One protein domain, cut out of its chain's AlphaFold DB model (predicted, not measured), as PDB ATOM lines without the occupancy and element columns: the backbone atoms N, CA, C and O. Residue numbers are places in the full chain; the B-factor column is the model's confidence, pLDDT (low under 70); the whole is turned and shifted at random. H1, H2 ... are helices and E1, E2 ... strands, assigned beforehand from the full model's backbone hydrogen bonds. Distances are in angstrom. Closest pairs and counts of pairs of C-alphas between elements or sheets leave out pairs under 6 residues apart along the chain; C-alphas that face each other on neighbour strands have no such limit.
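Overview. This is residues 59 to 151 of the 244 residues of the protein "LPD1 domain-containing protein" of Bacillus thuringiensis serovar toumanoffi (UniProt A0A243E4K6). One long helix, H3, makes the longest axis, and the shorter H2 runs back beside it as a helical hairpin; a two-stranded antiparallel sheet, E1 and E2, packs on this pair, mostly through E2 on H2. H1 sits steeply across the two helices near the last part of H3, and residues 64 to 75, without a named element, pass round H3 from E1 to H1. The printed part has 93 residues, with three named helices and two named strands in the order E1, H1, H2, H3, E2, and its class is mostly helix. It is compact, with a radius of gyration of the C-alphas of 13.6 A, and elongated, spanning 44 by 26 by 25 A.

Along the chain. E1 is residues 59 to 63, 13.6 A from first to last C-alpha, and its C-alpha 59 is at (145.401, 192.499, 133.219). H1 is residues 76 to 84, 12.1 A long. H2 is residues 89 to 102, 20.1 A long. H3 is residues 109 to 138, 43.2 A long, from C-alpha 109 at (119.774, 190.545, 141.652) to C-alpha 138 at (155.212, 171.350, 126.016). E2 is residues 144 to 150, 19.0 A long, and its C-alpha 150 is at (136.856, 193.342, 130.100).

Arrangement. E1 and E2 are antiparallel neighbours, with 141 degrees between their directions; N 60 and O 147 are 2.8 A apart and N 62 and O 145 are 3.0 A apart, both within hydrogen-bond range. The closest C-alphas of H2 and E2 are those of Ser 90 and Tyr 147, 5.0 A apart. E1 and H2 are apart. H2 and H3 form a helical hairpin: they touch at a shallow tilt of 16 degrees, opposite ways, closest at the C-alphas of Ser 100 and Val 119, 6.5 A apart. H1 touches H3, through residues 126 to 133 of H3 alone, at a steep tilt of 63 degrees, the same way; the closest C-alphas are those of Val 78 and Leu 130, 6.9 A apart. H1 and H2 only just touch, with 3 pairs of C-alphas within 8 A, through residues 89 to 92 of H2 alone, at a steep tilt of 58 degrees, opposite ways; the closest C-alphas are those of Ser 81 and Ile 92, 6.5 A apart. H1 and E2 are apart. In H1, H2 and H3 every O i to N i+4 pair is within hydrogen-bond range.

Size, cuts and confidence. The two C-alphas farthest apart are those of Gly 109 and Gly 139, 43.9 A, while those of the first and last printed residues, Ala 59 and Gly 151, are 9.4 A apart. The printed part has no cut. The link from E1 to H1 is long, with 12 residues; those from H1 to H2 and from H3 to E2 are tight, and that from H2 to H3 is short. The mean pLDDT of the printed part is 91.1, and no printed residue is under 70.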
ATOM      1  N   ALA A  59     144.561 193.663 133.014       90.06
ATOM      2  CA  ALA A  59     145.401 192.499 133.219       90.06
ATOM      3  C   ALA A  59     145.007 191.827 134.538       90.06
ATOM      4  O   ALA A  59     145.006 192.449 135.601       90.06
ATOM      5  N   ARG A  60     144.653 190.548 134.462       91.19
ATOM      6  CA  ARG A  60     144.357 189.700 135.613       91.19
ATOM      7  C   ARG A  60     145.245 188.477 135.578       91.19
ATOM      8  O   ARG A  60     145.714 188.068 134.520       91.19
ATOM      9  N   VAL A  61     145.456 187.898 136.749       93.88
ATOM     10  CA  VAL A  61     146.252 186.689 136.921       93.88
ATOM     11  C   VAL A  61     145.395 185.659 137.632       93.88
ATOM     12  O   VAL A  61     144.687 185.988 138.584       93.88
ATOM     13  N   ILE A  62     145.435 184.422 137.147       94.56
ATOM     14  CA  ILE A  62     144.807 183.286 137.812       94.56
ATOM     15  C   ILE A  62     145.871 182.279 138.238       94.56
ATOM     16  O   ILE A  62     146.689 181.854 137.422       94.56
ATOM     17  N   ASN A  63     145.847 181.900 139.518       95.25
ATOM     18  CA  ASN A  63     146.705 180.848 140.050       95.25
ATOM     19  C   ASN A  63     146.200 179.481 139.565       95.25
ATOM     20  O   ASN A  63     145.022 179.136 139.692       95.25
ATOM     21  N   VAL A  64     147.117 178.711 138.992       95.38
ATOM     22  CA  VAL A  64     146.890 177.377 138.436       95.38
ATOM     23  C   VAL A  64     147.892 176.358 138.978       95.38
ATOM     24  O   VAL A  64     148.033 175.284 138.406       95.38
ATOM     25  N   GLU A  65     148.548 176.625 140.109       92.25
ATOM     26  CA  GLU A  65     149.520 175.703 140.724       92.25
ATOM     27  C   GLU A  65     148.897 174.326 140.999       92.25
ATOM     28  O   GLU A  65     149.488 173.273 140.746       92.25
ATOM     29  N   ASN A  66     147.627 174.328 141.412       90.69
ATOM     30  CA  ASN A  66     146.844 173.121 141.671       90.69
ATOM     31  C   ASN A  66     146.482 172.319 140.408       90.69
ATOM     32  O   ASN A  66     145.942 171.214 140.525       90.69
ATOM     33  N   ALA A  67     146.775 172.827 139.206       91.44
ATOM     34  CA  ALA A  67     146.555 172.105 137.958       91.44
ATOM     35  C   ALA A  67     147.332 170.785 137.927       91.44
ATOM     36  O   ALA A  67     146.807 169.774 137.471       91.44
ATOM     37  N   HIS A  68     148.552 170.758 138.460       89.31
ATOM     38  CA  HIS A  68     149.439 169.595 138.329       89.31
ATOM     39  C   HIS A  68     149.240 168.548 139.431       89.31
ATOM     40  O   HIS A  68     149.683 167.412 139.290       89.31
ATOM     41  N   ALA A  69     148.541 168.903 140.512       88.12
ATOM     42  CA  ALA A  69     148.217 167.988 141.608       88.12
ATOM     43  C   ALA A  69     147.001 167.089 141.306       88.12
ATOM     44  O   ALA A  69     146.738 166.122 142.022       88.12
ATOM     45  N   ARG A  70     146.227 167.410 140.262       86.69
ATOM     46  CA  ARG A  70     144.957 166.751 139.929       86.69
ATOM     47  C   ARG A  70     145.089 165.908 138.665       86.69
ATOM     48  O   ARG A  70     145.800 166.260 137.728       86.69
ATOM     49  N   LYS A  71     144.338 164.803 138.601       88.69
ATOM     50  CA  LYS A  71     144.147 164.052 137.351       88.69
ATOM     51  C   LYS A  71     143.043 164.715 136.532       88.69
ATOM     52  O   LYS A  71     141.919 164.849 137.010       88.69
ATOM     53  N   TRP A  72     143.358 165.090 135.296       91.00
ATOM     54  CA  TRP A  72     142.424 165.760 134.394       91.00
ATOM     55  C   TRP A  72     141.906 164.829 133.306       91.00
ATOM     56  O   TRP A  72     142.666 164.086 132.684       91.00
ATOM     57  N   TYR A  73     140.609 164.943 133.031       90.50
ATOM     58  CA  TYR A  73     140.026 164.529 131.764       90.50
ATOM     59  C   TYR A  73     139.853 165.774 130.893       90.50
ATOM     60  O   TYR A  73     139.129 166.696 131.271       90.50
ATOM     61  N   PHE A  74     140.544 165.820 129.755       90.69
ATOM     62  CA  PHE A  74     140.536 166.984 128.874       90.69
ATOM     63  C   PHE A  74     139.299 166.972 127.981       90.69
ATOM     64  O   PHE A  74     139.089 166.041 127.206       90.69
ATOM     65  N   TYR A  75     138.480 168.016 128.076       88.62
ATOM     66  CA  TYR A  75     137.321 168.170 127.204       88.62
ATOM     67  C   TYR A  75     137.753 168.494 125.771       88.62
ATOM     68  O   TYR A  75     138.694 169.261 125.560       88.62
ATOM     69  N   GLY A  76     137.020 167.975 124.780       89.88
ATOM     70  CA  GLY A  76     137.287 168.263 123.366       89.88
ATOM     71  C   GLY A  76     137.269 169.762 123.051       89.88
ATOM     72  O   GLY A  76     138.074 170.234 122.260       89.88
ATOM     73  N   SER A  77     136.439 170.545 123.747       88.00
ATOM     74  CA  SER A  77     136.421 172.008 123.627       88.00
ATOM     75  C   SER A  77     137.736 172.675 124.048       88.00
ATOM     76  O   SER A  77     138.162 173.632 123.403       88.00
ATOM     77  N   VAL A  78     138.389 172.177 125.102       89.38
ATOM     78  CA  VAL A  78     139.678 172.693 125.591       89.38
ATOM     79  C   VAL A  78     140.788 172.350 124.607       89.38
ATOM     80  O   VAL A  78     141.579 173.221 124.266       89.38
ATOM     81  N   ILE A  79     140.795 171.114 124.101       92.88
ATOM     82  CA  ILE A  79     141.750 170.653 123.086       92.88
ATOM     83  C   ILE A  79     141.614 171.491 121.810       92.88
ATOM     84  O   ILE A  79     142.583 172.106 121.378       92.88
ATOM     85  N   ASN A  80     140.394 171.613 121.278       94.00
ATOM     86  CA  ASN A  80     140.130 172.399 120.074       94.00
ATOM     87  C   ASN A  80     140.536 173.866 120.256       94.00
ATOM     88  O   ASN A  80     141.122 174.460 119.356       94.00
ATOM     89  N   SER A  81     140.250 174.459 121.421       92.94
ATOM     90  CA  SER A  81     140.663 175.837 121.709       92.94
ATOM     91  C   SER A  81     142.185 175.960 121.764       92.94
ATOM     92  O   SER A  81     142.737 176.915 121.229       92.94
ATOM     93  N   TYR A  82     142.871 174.987 122.364       95.00
ATOM     94  CA  TYR A  82     144.329 174.961 122.409       95.00
ATOM     95  C   TYR A  82     144.945 174.921 121.008       95.00
ATOM     96  O   TYR A  82     145.866 175.687 120.729       95.00
ATOM     97  N   ASP A  83     144.397 174.096 120.118       93.44
ATOM     98  CA  ASP A  83     144.870 173.976 118.739       93.44
ATOM     99  C   ASP A  83     144.590 175.255 117.927       93.44
ATOM    100  O   ASP A  83     145.489 175.778 117.267       93.44
ATOM    101  N   VAL A  84     143.380 175.824 118.036       95.00
ATOM    102  CA  VAL A  84     142.995 177.080 117.358       95.00
ATOM    103  C   VAL A  84     143.891 178.246 117.778       95.00
ATOM    104  O   VAL A  84     144.339 179.022 116.935       95.00
ATOM    105  N   TYR A  85     144.186 178.356 119.072       95.00
ATOM    106  CA  TYR A  85     145.039 179.411 119.623       95.00
ATOM    107  C   TYR A  85     146.532 179.052 119.597       95.00
ATOM    108  O   TYR A  85     147.342 179.794 120.151       95.00
ATOM    109  N   LYS A  86     146.915 177.933 118.962       94.31
ATOM    110  CA  LYS A  86     148.307 177.470 118.828       94.31
ATOM    111  C   LYS A  86     149.058 177.426 120.168       94.31
ATOM    112  O   LYS A  86     150.225 177.793 120.254       94.31
ATOM    113  N   GLY A  87     148.365 177.010 121.225       91.56
ATOM    114  CA  GLY A  87     148.903 176.920 122.581       91.56
ATOM    115  C   GLY A  87     148.971 178.229 123.373       91.56
ATOM    116  O   GLY A  87     149.456 178.206 124.502       91.56
ATOM    117  N   ASN A  88     148.451 179.347 122.851       94.50
ATOM    118  CA  ASN A  88     148.329 180.600 123.602       94.50
ATOM    119  C   ASN A  88     147.216 180.504 124.665       94.50
ATOM    120  O   ASN A  88     146.061 180.859 124.422       94.50
ATOM    121  N   VAL A  89     147.579 180.027 125.858       94.88
ATOM    122  CA  VAL A  89     146.656 179.837 126.990       94.88
ATOM    123  C   VAL A  89     146.001 181.138 127.463       94.88
ATOM    124  O   VAL A  89     144.821 181.123 127.817       94.88
ATOM    125  N   SER A  90     146.717 182.263 127.402       94.69
ATOM    126  CA  SER A  90     146.208 183.584 127.779       94.69
ATOM    127  C   SER A  90     145.057 184.006 126.867       94.69
ATOM    128  O   SER A  90     143.969 184.317 127.349       94.69
ATOM    129  N   GLY A  91     145.242 183.906 125.546       93.38
ATOM    130  CA  GLY A  91     144.205 184.241 124.563       93.38
ATOM    131  C   GLY A  91     142.956 183.359 124.671       93.38
ATOM    132  O   GLY A  91     141.831 183.842 124.519       93.38
ATOM    133  N   ILE A  92     143.127 182.075 125.009       94.06
ATOM    134  CA  ILE A  92     141.994 181.168 125.254       94.06
ATOM    135  C   ILE A  92     141.196 181.633 126.476       94.06
ATOM    136  O   ILE A  92     139.965 181.705 126.411       94.06
ATOM    137  N   LEU A  93     141.878 181.968 127.577       93.94
ATOM    138  CA  LEU A  93     141.222 182.464 128.786       93.94
ATOM    139  C   LEU A  93     140.518 183.799 128.559       93.94
ATOM    140  O   LEU A  93     139.406 183.969 129.048       93.94
ATOM    141  N   GLU A  94     141.092 184.708 127.776       93.25
ATOM    142  CA  GLU A  94     140.441 185.969 127.395       93.25
ATOM    143  C   GLU A  94     139.115 185.728 126.665       93.25
ATOM    144  O   GLU A  94     138.074 186.277 127.041       93.25
ATOM    145  N   SER A  95     139.124 184.845 125.664       91.50
ATOM    146  CA  SER A  95     137.919 184.469 124.915       91.50
ATOM    147  C   SER A  95     136.875 183.788 125.809       91.50
ATOM    148  O   SER A  95     135.669 184.068 125.731       91.50
ATOM    149  N   TYR A  96     137.320 182.907 126.706       90.56
ATOM    150  CA  TYR A  96     136.430 182.209 127.629       90.56
ATOM    151  C   TYR A  96     135.831 183.158 128.678       90.56
ATOM    152  O   TYR A  96     134.627 183.102 128.945       90.56
ATOM    153  N   HIS A  97     136.628 184.089 129.210       90.19
ATOM    154  CA  HIS A  97     136.170 185.145 130.110       90.19
ATOM    155  C   HIS A  97     135.109 186.009 129.419       90.19
ATOM    156  O   HIS A  97     133.999 186.163 129.926       90.19
ATOM    157  N   LEU A  98     135.393 186.515 128.218       87.44
ATOM    158  CA  LEU A  98     134.461 187.362 127.475       87.44
ATOM    159  C   LEU A  98     133.120 186.662 127.207       87.44
ATOM    160  O   LEU A  98     132.058 187.243 127.435       87.44
ATOM    161  N   SER A  99     133.148 185.412 126.744       88.31
ATOM    162  CA  SER A  99     131.928 184.654 126.429       88.31
ATOM    163  C   SER A  99     131.113 184.276 127.669       88.31
ATOM    164  O   SER A  99     129.880 184.276 127.619       88.31
ATOM    165  N   SER A 100     131.776 183.983 128.788       85.12
ATOM    166  CA  SER A 100     131.109 183.593 130.032       85.12
ATOM    167  C   SER A 100     130.477 184.786 130.742       85.12
ATOM    168  O   SER A 100     129.333 184.691 131.186       85.12
ATOM    169  N   TYR A 101     131.170 185.926 130.785       82.44
ATOM    170  CA  TYR A 101     130.670 187.127 131.453       82.44
ATOM    171  C   TYR A 101     129.586 187.857 130.650       82.44
ATOM    172  O   TYR A 101     128.674 188.406 131.257       82.44
ATOM    173  N   ARG A 102     129.567 187.756 129.310       84.12
ATOM    174  CA  ARG A 102     128.435 188.241 128.487       84.12
ATOM    175  C   ARG A 102     127.087 187.650 128.909       84.12
ATOM    176  O   ARG A 102     126.064 188.318 128.830       84.12
ATOM    177  N   LYS A 103     127.066 186.401 129.388       80.62
ATOM    178  CA  LYS A 103     125.835 185.746 129.868       80.62
ATOM    179  C   LYS A 103     125.312 186.349 131.176       80.62
ATOM    180  O   LYS A 103     124.167 186.101 131.536       80.62
ATOM    181  N   LEU A 104     126.145 187.098 131.900       83.06
ATOM    182  CA  LEU A 104     125.784 187.752 133.158       83.06
ATOM    183  C   LEU A 104     125.157 189.133 132.943       83.06
ATOM    184  O   LEU A 104     124.499 189.637 133.853       83.06
ATOM    185  N   ASP A 105     125.353 189.738 131.769       79.56
ATOM    186  CA  ASP A 105     124.885 191.096 131.468       79.56
ATOM    187  C   ASP A 105     123.352 191.189 131.436       79.56
ATOM    188  O   ASP A 105     122.788 192.218 131.795       79.56
ATOM    189  N   THR A 106     122.665 190.096 131.090       82.69
ATOM    190  CA  THR A 106     121.193 190.024 131.045       82.69
ATOM    191  C   THR A 106     120.550 189.687 132.392       82.69
ATOM    192  O   THR A 106     119.326 189.711 132.516       82.69
ATOM    193  N   LEU A 107     121.349 189.355 133.410       85.94
ATOM    194  CA  LEU A 107     120.869 188.929 134.723       85.94
ATOM    195  C   LEU A 107     120.946 190.072 135.739       85.94
ATOM    196  O   LEU A 107     121.825 190.930 135.685       85.94
ATOM    197  N   SER A 108     120.061 190.042 136.735       81.00
ATOM    198  CA  SER A 108     120.056 190.994 137.848       81.00
ATOM    199  C   SER A 108     119.769 190.305 139.189       81.00
ATOM    200  O   SER A 108     119.354 189.143 139.249       81.00
ATOM    201  N   GLY A 109     120.060 191.005 140.290       85.75
ATOM    202  CA  GLY A 109     119.774 190.545 141.652       85.75
ATOM    203  C   GLY A 109     120.444 189.216 142.031       85.75
ATOM    204  O   GLY A 109     121.555 188.904 141.604       85.75
ATOM    205  N   ALA A 110     119.748 188.415 142.842       86.19
ATOM    206  CA  ALA A 110     120.269 187.153 143.374       86.19
ATOM    207  C   ALA A 110     120.595 186.116 142.281       86.19
ATOM    208  O   ALA A 110     121.529 185.323 142.436       86.19
ATOM    209  N   ALA A 111     119.858 186.132 141.164       88.12
ATOM    210  CA  ALA A 111     120.113 185.252 140.026       88.12
ATOM    211  C   ALA A 111     121.490 185.524 139.407       88.12
ATOM    212  O   ALA A 111     122.240 184.579 139.143       88.12
ATOM    213  N   LYS A 112     121.852 186.806 139.257       88.25
ATOM    214  CA  LYS A 112     123.172 187.215 138.771       88.25
ATOM    215  C   LYS A 112     124.277 186.719 139.699       88.25
ATOM    216  O   LYS A 112     125.174 186.027 139.239       88.25
ATOM    217  N   THR A 113     124.156 186.958 141.005       86.75
ATOM    218  CA  THR A 113     125.164 186.537 141.999       86.75
ATOM    219  C   THR A 113     125.366 185.024 142.029       86.75
ATOM    220  O   THR A 113     126.491 184.535 142.142       86.75
ATOM    221  N   ARG A 114     124.285 184.244 141.912       89.06
ATOM    222  CA  ARG A 114     124.390 182.783 141.820       89.06
ATOM    223  C   ARG A 114     125.124 182.358 140.548       89.06
ATOM    224  O   ARG A 114     125.951 181.448 140.608       89.06
ATOM    225  N   MET A 115     124.810 182.985 139.416       90.81
ATOM    226  CA  MET A 115     125.443 182.668 138.140       90.81
ATOM    227  C   MET A 115     126.913 183.098 138.104       90.81
ATOM    228  O   MET A 115     127.737 182.323 137.636       90.81
ATOM    229  N   GLU A 116     127.261 184.258 138.665       89.62
ATOM    230  CA  GLU A 116     128.639 184.749 138.815       89.62
ATOM    231  C   GLU A 116     129.525 183.712 139.506       89.62
ATOM    232  O   GLU A 116     130.526 183.287 138.939       89.62
ATOM    233  N   ARG A 117     129.096 183.199 140.668       89.94
ATOM    234  CA  ARG A 117     129.840 182.155 141.398       89.94
ATOM    235  C   ARG A 117     130.013 180.873 140.587       89.94
ATOM    236  O   ARG A 117     131.003 180.166 140.750       89.94
ATOM    237  N   LYS A 118     129.023 180.521 139.761       92.56
ATOM    238  CA  LYS A 118     129.105 179.343 138.888       92.56
ATOM    239  C   LYS A 118     130.107 179.584 137.760       92.56
ATOM    240  O   LYS A 118     130.946 178.727 137.517       92.56
ATOM    241  N   VAL A 119     130.020 180.738 137.104       91.94
ATOM    242  CA  VAL A 119     130.927 181.152 136.028       91.94
ATOM    243  C   VAL A 119     132.368 181.206 136.525       91.94
ATOM    244  O   VAL A 119     133.238 180.661 135.864       91.94
ATOM    245  N   GLU A 120     132.611 181.782 137.701       91.62
ATOM    246  CA  GLU A 120     133.944 181.887 138.302       91.62
ATOM    247  C   GLU A 120     134.566 180.510 138.578       91.62
ATOM    248  O   GLU A 120     135.700 180.252 138.182       91.62
ATOM    249  N   LYS A 121     133.797 179.578 139.158       92.19
ATOM    250  CA  LYS A 121     134.260 178.199 139.393       92.19
ATOM    251  C   LYS A 121     134.580 177.449 138.101       92.19
ATOM    252  O   LYS A 121     135.575 176.731 138.039       92.19
ATOM    253  N   GLU A 122     133.731 177.581 137.083       92.19
ATOM    254  CA  GLU A 122     133.992 176.958 135.780       92.19
ATOM    255  C   GLU A 122     135.206 177.601 135.097       92.19
ATOM    256  O   GLU A 122     136.048 176.884 134.566       92.19
ATOM    257  N   PHE A 123     135.348 178.927 135.182       93.06
ATOM    258  CA  PHE A 123     136.500 179.665 134.665       93.06
ATOM    259  C   PHE A 123     137.813 179.177 135.292       93.06
ATOM    260  O   PHE A 123     138.749 178.833 134.570       93.06
ATOM    261  N   GLU A 124     137.865 179.064 136.622       93.75
ATOM    262  CA  GLU A 124     139.032 178.551 137.350       93.75
ATOM    263  C   GLU A 124     139.366 177.109 136.951       93.75
ATOM    264  O   GLU A 124     140.517 176.776 136.655       93.75
ATOM    265  N   LYS A 125     138.348 176.246 136.872       93.00
ATOM    266  CA  LYS A 125     138.517 174.856 136.446       93.00
ATOM    267  C   LYS A 125     139.060 174.766 135.017       93.00
ATOM    268  O   LYS A 125     139.936 173.944 134.752       93.00
ATOM    269  N   THR A 126     138.565 175.599 134.102       93.25
ATOM    270  CA  THR A 126     139.064 175.681 132.725       93.25
ATOM    271  C   THR A 126     140.510 176.169 132.682       93.25
ATOM    272  O   THR A 126     141.307 175.573 131.961       93.25
ATOM    273  N   ALA A 127     140.880 177.174 133.479       95.12
ATOM    274  CA  ALA A 127     142.258 177.658 133.564       95.12
ATOM    275  C   ALA A 127     143.227 176.577 134.055       95.12
ATOM    276  O   ALA A 127     144.256 176.339 133.422       95.12
ATOM    277  N   GLN A 128     142.869 175.850 135.117       95.50
ATOM    278  CA  GLN A 128     143.686 174.740 135.609       95.50
ATOM    279  C   GLN A 128     143.794 173.607 134.576       95.50
ATOM    280  O   GLN A 128     144.874 173.061 134.361       95.50
ATOM    281  N   MET A 129     142.698 173.271 133.889       94.50
ATOM    282  CA  MET A 129     142.717 172.250 132.839       94.50
ATOM    283  C   MET A 129     143.600 172.660 131.650       94.50
ATOM    284  O   MET A 129     144.331 171.823 131.122       94.50
ATOM    285  N   LEU A 130     143.561 173.935 131.246       95.44
ATOM    286  CA  LEU A 130     144.426 174.488 130.202       95.44
ATOM    287  C   LEU A 130     145.901 174.424 130.603       95.44
ATOM    288  O   LEU A 130     146.714 173.971 129.803       95.44
ATOM    289  N   ALA A 131     146.235 174.800 131.839       96.00
ATOM    290  CA  ALA A 131     147.599 174.713 132.362       96.00
ATOM    291  C   ALA A 131     148.128 173.268 132.359       96.00
ATOM    292  O   ALA A 131     149.244 173.008 131.906       96.00
ATOM    293  N   ALA A 132     147.310 172.306 132.800       95.31
ATOM    294  CA  ALA A 132     147.669 170.890 132.776       95.31
ATOM    295  C   ALA A 132     147.824 170.349 131.341       95.31
ATOM    296  O   ALA A 132     148.714 169.539 131.070       95.31
ATOM    297  N   TYR A 133     146.972 170.789 130.409       95.00
ATOM    298  CA  TYR A 133     147.064 170.383 129.005       95.00
ATOM    299  C   TYR A 133     148.301 170.964 128.317       95.00
ATOM    300  O   TYR A 133     148.989 170.247 127.591       95.00
ATOM    301  N   HIS A 134     148.608 172.234 128.590       95.38
ATOM    302  CA  HIS A 134     149.820 172.893 128.125       95.38
ATOM    303  C   HIS A 134     151.057 172.118 128.589       95.38
ATOM    304  O   HIS A 134     151.835 171.669 127.751       95.38
ATOM    305  N   HIS A 135     151.150 171.811 129.888       94.81
ATOM    306  CA  HIS A 135     152.246 171.008 130.435       94.81
ATOM    307  C   HIS A 135     152.378 169.637 129.761       94.81
ATOM    308  O   HIS A 135     153.481 169.204 129.441       94.81
ATOM    309  N   LYS A 136     151.258 168.966 129.465       93.44
ATOM    310  CA  LYS A 136     151.266 167.689 128.737       93.44
ATOM    311  C   LYS A 136     151.827 167.813 127.312       93.44
ATOM    312  O   LYS A 136     152.361 166.835 126.794       93.44
ATOM    313  N   LYS A 137     151.663 168.965 126.656       93.88
ATOM    314  CA  LYS A 137     152.105 169.206 125.273       93.88
ATOM    315  C   LYS A 137     153.534 169.734 125.180       93.88
ATOM    316  O   LYS A 137     154.242 169.335 124.264       93.88
ATOM    317  N   THR A 138     153.932 170.624 126.084       94.62
ATOM    318  CA  THR A 138     155.212 171.350 126.016       94.62
ATOM    319  C   THR A 138     156.224 170.889 127.064       94.62
ATOM    320  O   THR A 138     157.414 171.132 126.905       94.62
ATOM    321  N   GLY A 139     155.777 170.233 128.138       92.50
ATOM    322  CA  GLY A 139     156.591 169.956 129.323       92.50
ATOM    323  C   GLY A 139     156.731 171.155 130.271       92.50
ATOM    324  O   GLY A 139     157.219 170.991 131.387       92.50
ATOM    325  N   GLU A 140     156.241 172.340 129.899       93.62
ATOM    326  CA  GLU A 140     156.331 173.557 130.710       93.62
ATOM    327  C   GLU A 140     155.251 173.588 131.798       93.62
ATOM    328  O   GLU A 140     154.075 173.329 131.534       93.62
ATOM    329  N   LYS A 141     155.636 173.889 133.042       93.69
ATOM    330  CA  LYS A 141     154.691 174.034 134.154       93.69
ATOM    331  C   LYS A 141     154.367 175.500 134.381       93.69
ATOM    332  O   LYS A 141     155.233 176.271 134.775       93.69
ATOM    333  N   LEU A 142     153.097 175.839 134.203       93.88
ATOM    334  CA  LEU A 142     152.561 177.146 134.554       93.88
ATOM    335  C   LEU A 142     152.026 177.110 135.988       93.88
ATOM    336  O   LEU A 142     151.252 176.210 136.328       93.88
ATOM    337  N   ASN A 143     152.430 178.095 136.789       94.31
ATOM    338  CA  ASN A 143     151.877 178.361 138.122       94.31
ATOM    339  C   ASN A 143     150.774 179.420 138.060       94.31
ATOM    340  O   ASN A 143     149.822 179.386 138.835       94.31
ATOM    341  N   GLU A 144     150.875 180.332 137.097       96.31
ATOM    342  CA  GLU A 144     149.951 181.438 136.903       96.31
ATOM    343  C   GLU A 144     149.709 181.658 135.411       96.31
ATOM    344  O   GLU A 144     150.588 181.405 134.585       96.31
ATOM    345  N   ILE A 145     148.510 182.125 135.060       95.25
ATOM    346  CA  ILE A 145     148.194 182.561 133.696       95.25
ATOM    347  C   ILE A 145     147.667 183.991 133.754       95.25
ATOM    348  O   ILE A 145     146.675 184.275 134.429       95.25
ATOM    349  N   SER A 146     148.321 184.892 133.024       95.12
ATOM    350  CA  SER A 146     147.845 186.259 132.820       95.12
ATOM    351  C   SER A 146     146.807 186.310 131.700       95.12
ATOM    352  O   SER A 146     147.014 185.701 130.654       95.12
ATOM    353  N   TYR A 147     145.737 187.079 131.863       93.50
ATOM    354  CA  TYR A 147     144.719 187.282 130.832       93.50
ATOM    355  C   TYR A 147     144.134 188.697 130.901       93.50
ATOM    356  O   TYR A 147     144.078 189.308 131.970       93.50
ATOM    357  N   GLN A 148     143.674 189.226 129.768       91.56
ATOM    358  CA  GLN A 148     142.963 190.503 129.706       91.56
ATOM    359  C   GLN A 148     141.455 190.328 129.937       91.56
ATOM    360  O   GLN A 148     140.724 189.774 129.114       91.56
ATOM    361  N   ALA A 149     140.957 190.843 131.058       87.94
ATOM    362  CA  ALA A 149     139.531 190.898 131.353       87.94
ATOM    363  C   ALA A 149     138.905 192.194 130.822       87.94
ATOM    364  O   ALA A 149     139.522 193.258 130.877       87.94
ATOM    365  N   LYS A 150     137.647 192.131 130.366       84.81
ATOM    366  CA  LYS A 150     136.856 193.342 130.100       84.81
ATOM    367  C   LYS A 150     136.603 194.058 131.426       84.81
ATOM    368  O   LYS A 150     136.052 193.456 132.345       84.81
ATOM    369  N   GLY A 151     136.962 195.330 131.492       86.06
ATOM    370  CA  GLY A 151     136.786 196.155 132.680       86.06
ATOM    371  C   GLY A 151     137.714 197.353 132.635       86.06
ATOM    372  O   GLY A 151     138.365 197.603 131.623       86.06
TER     373      GLY A 151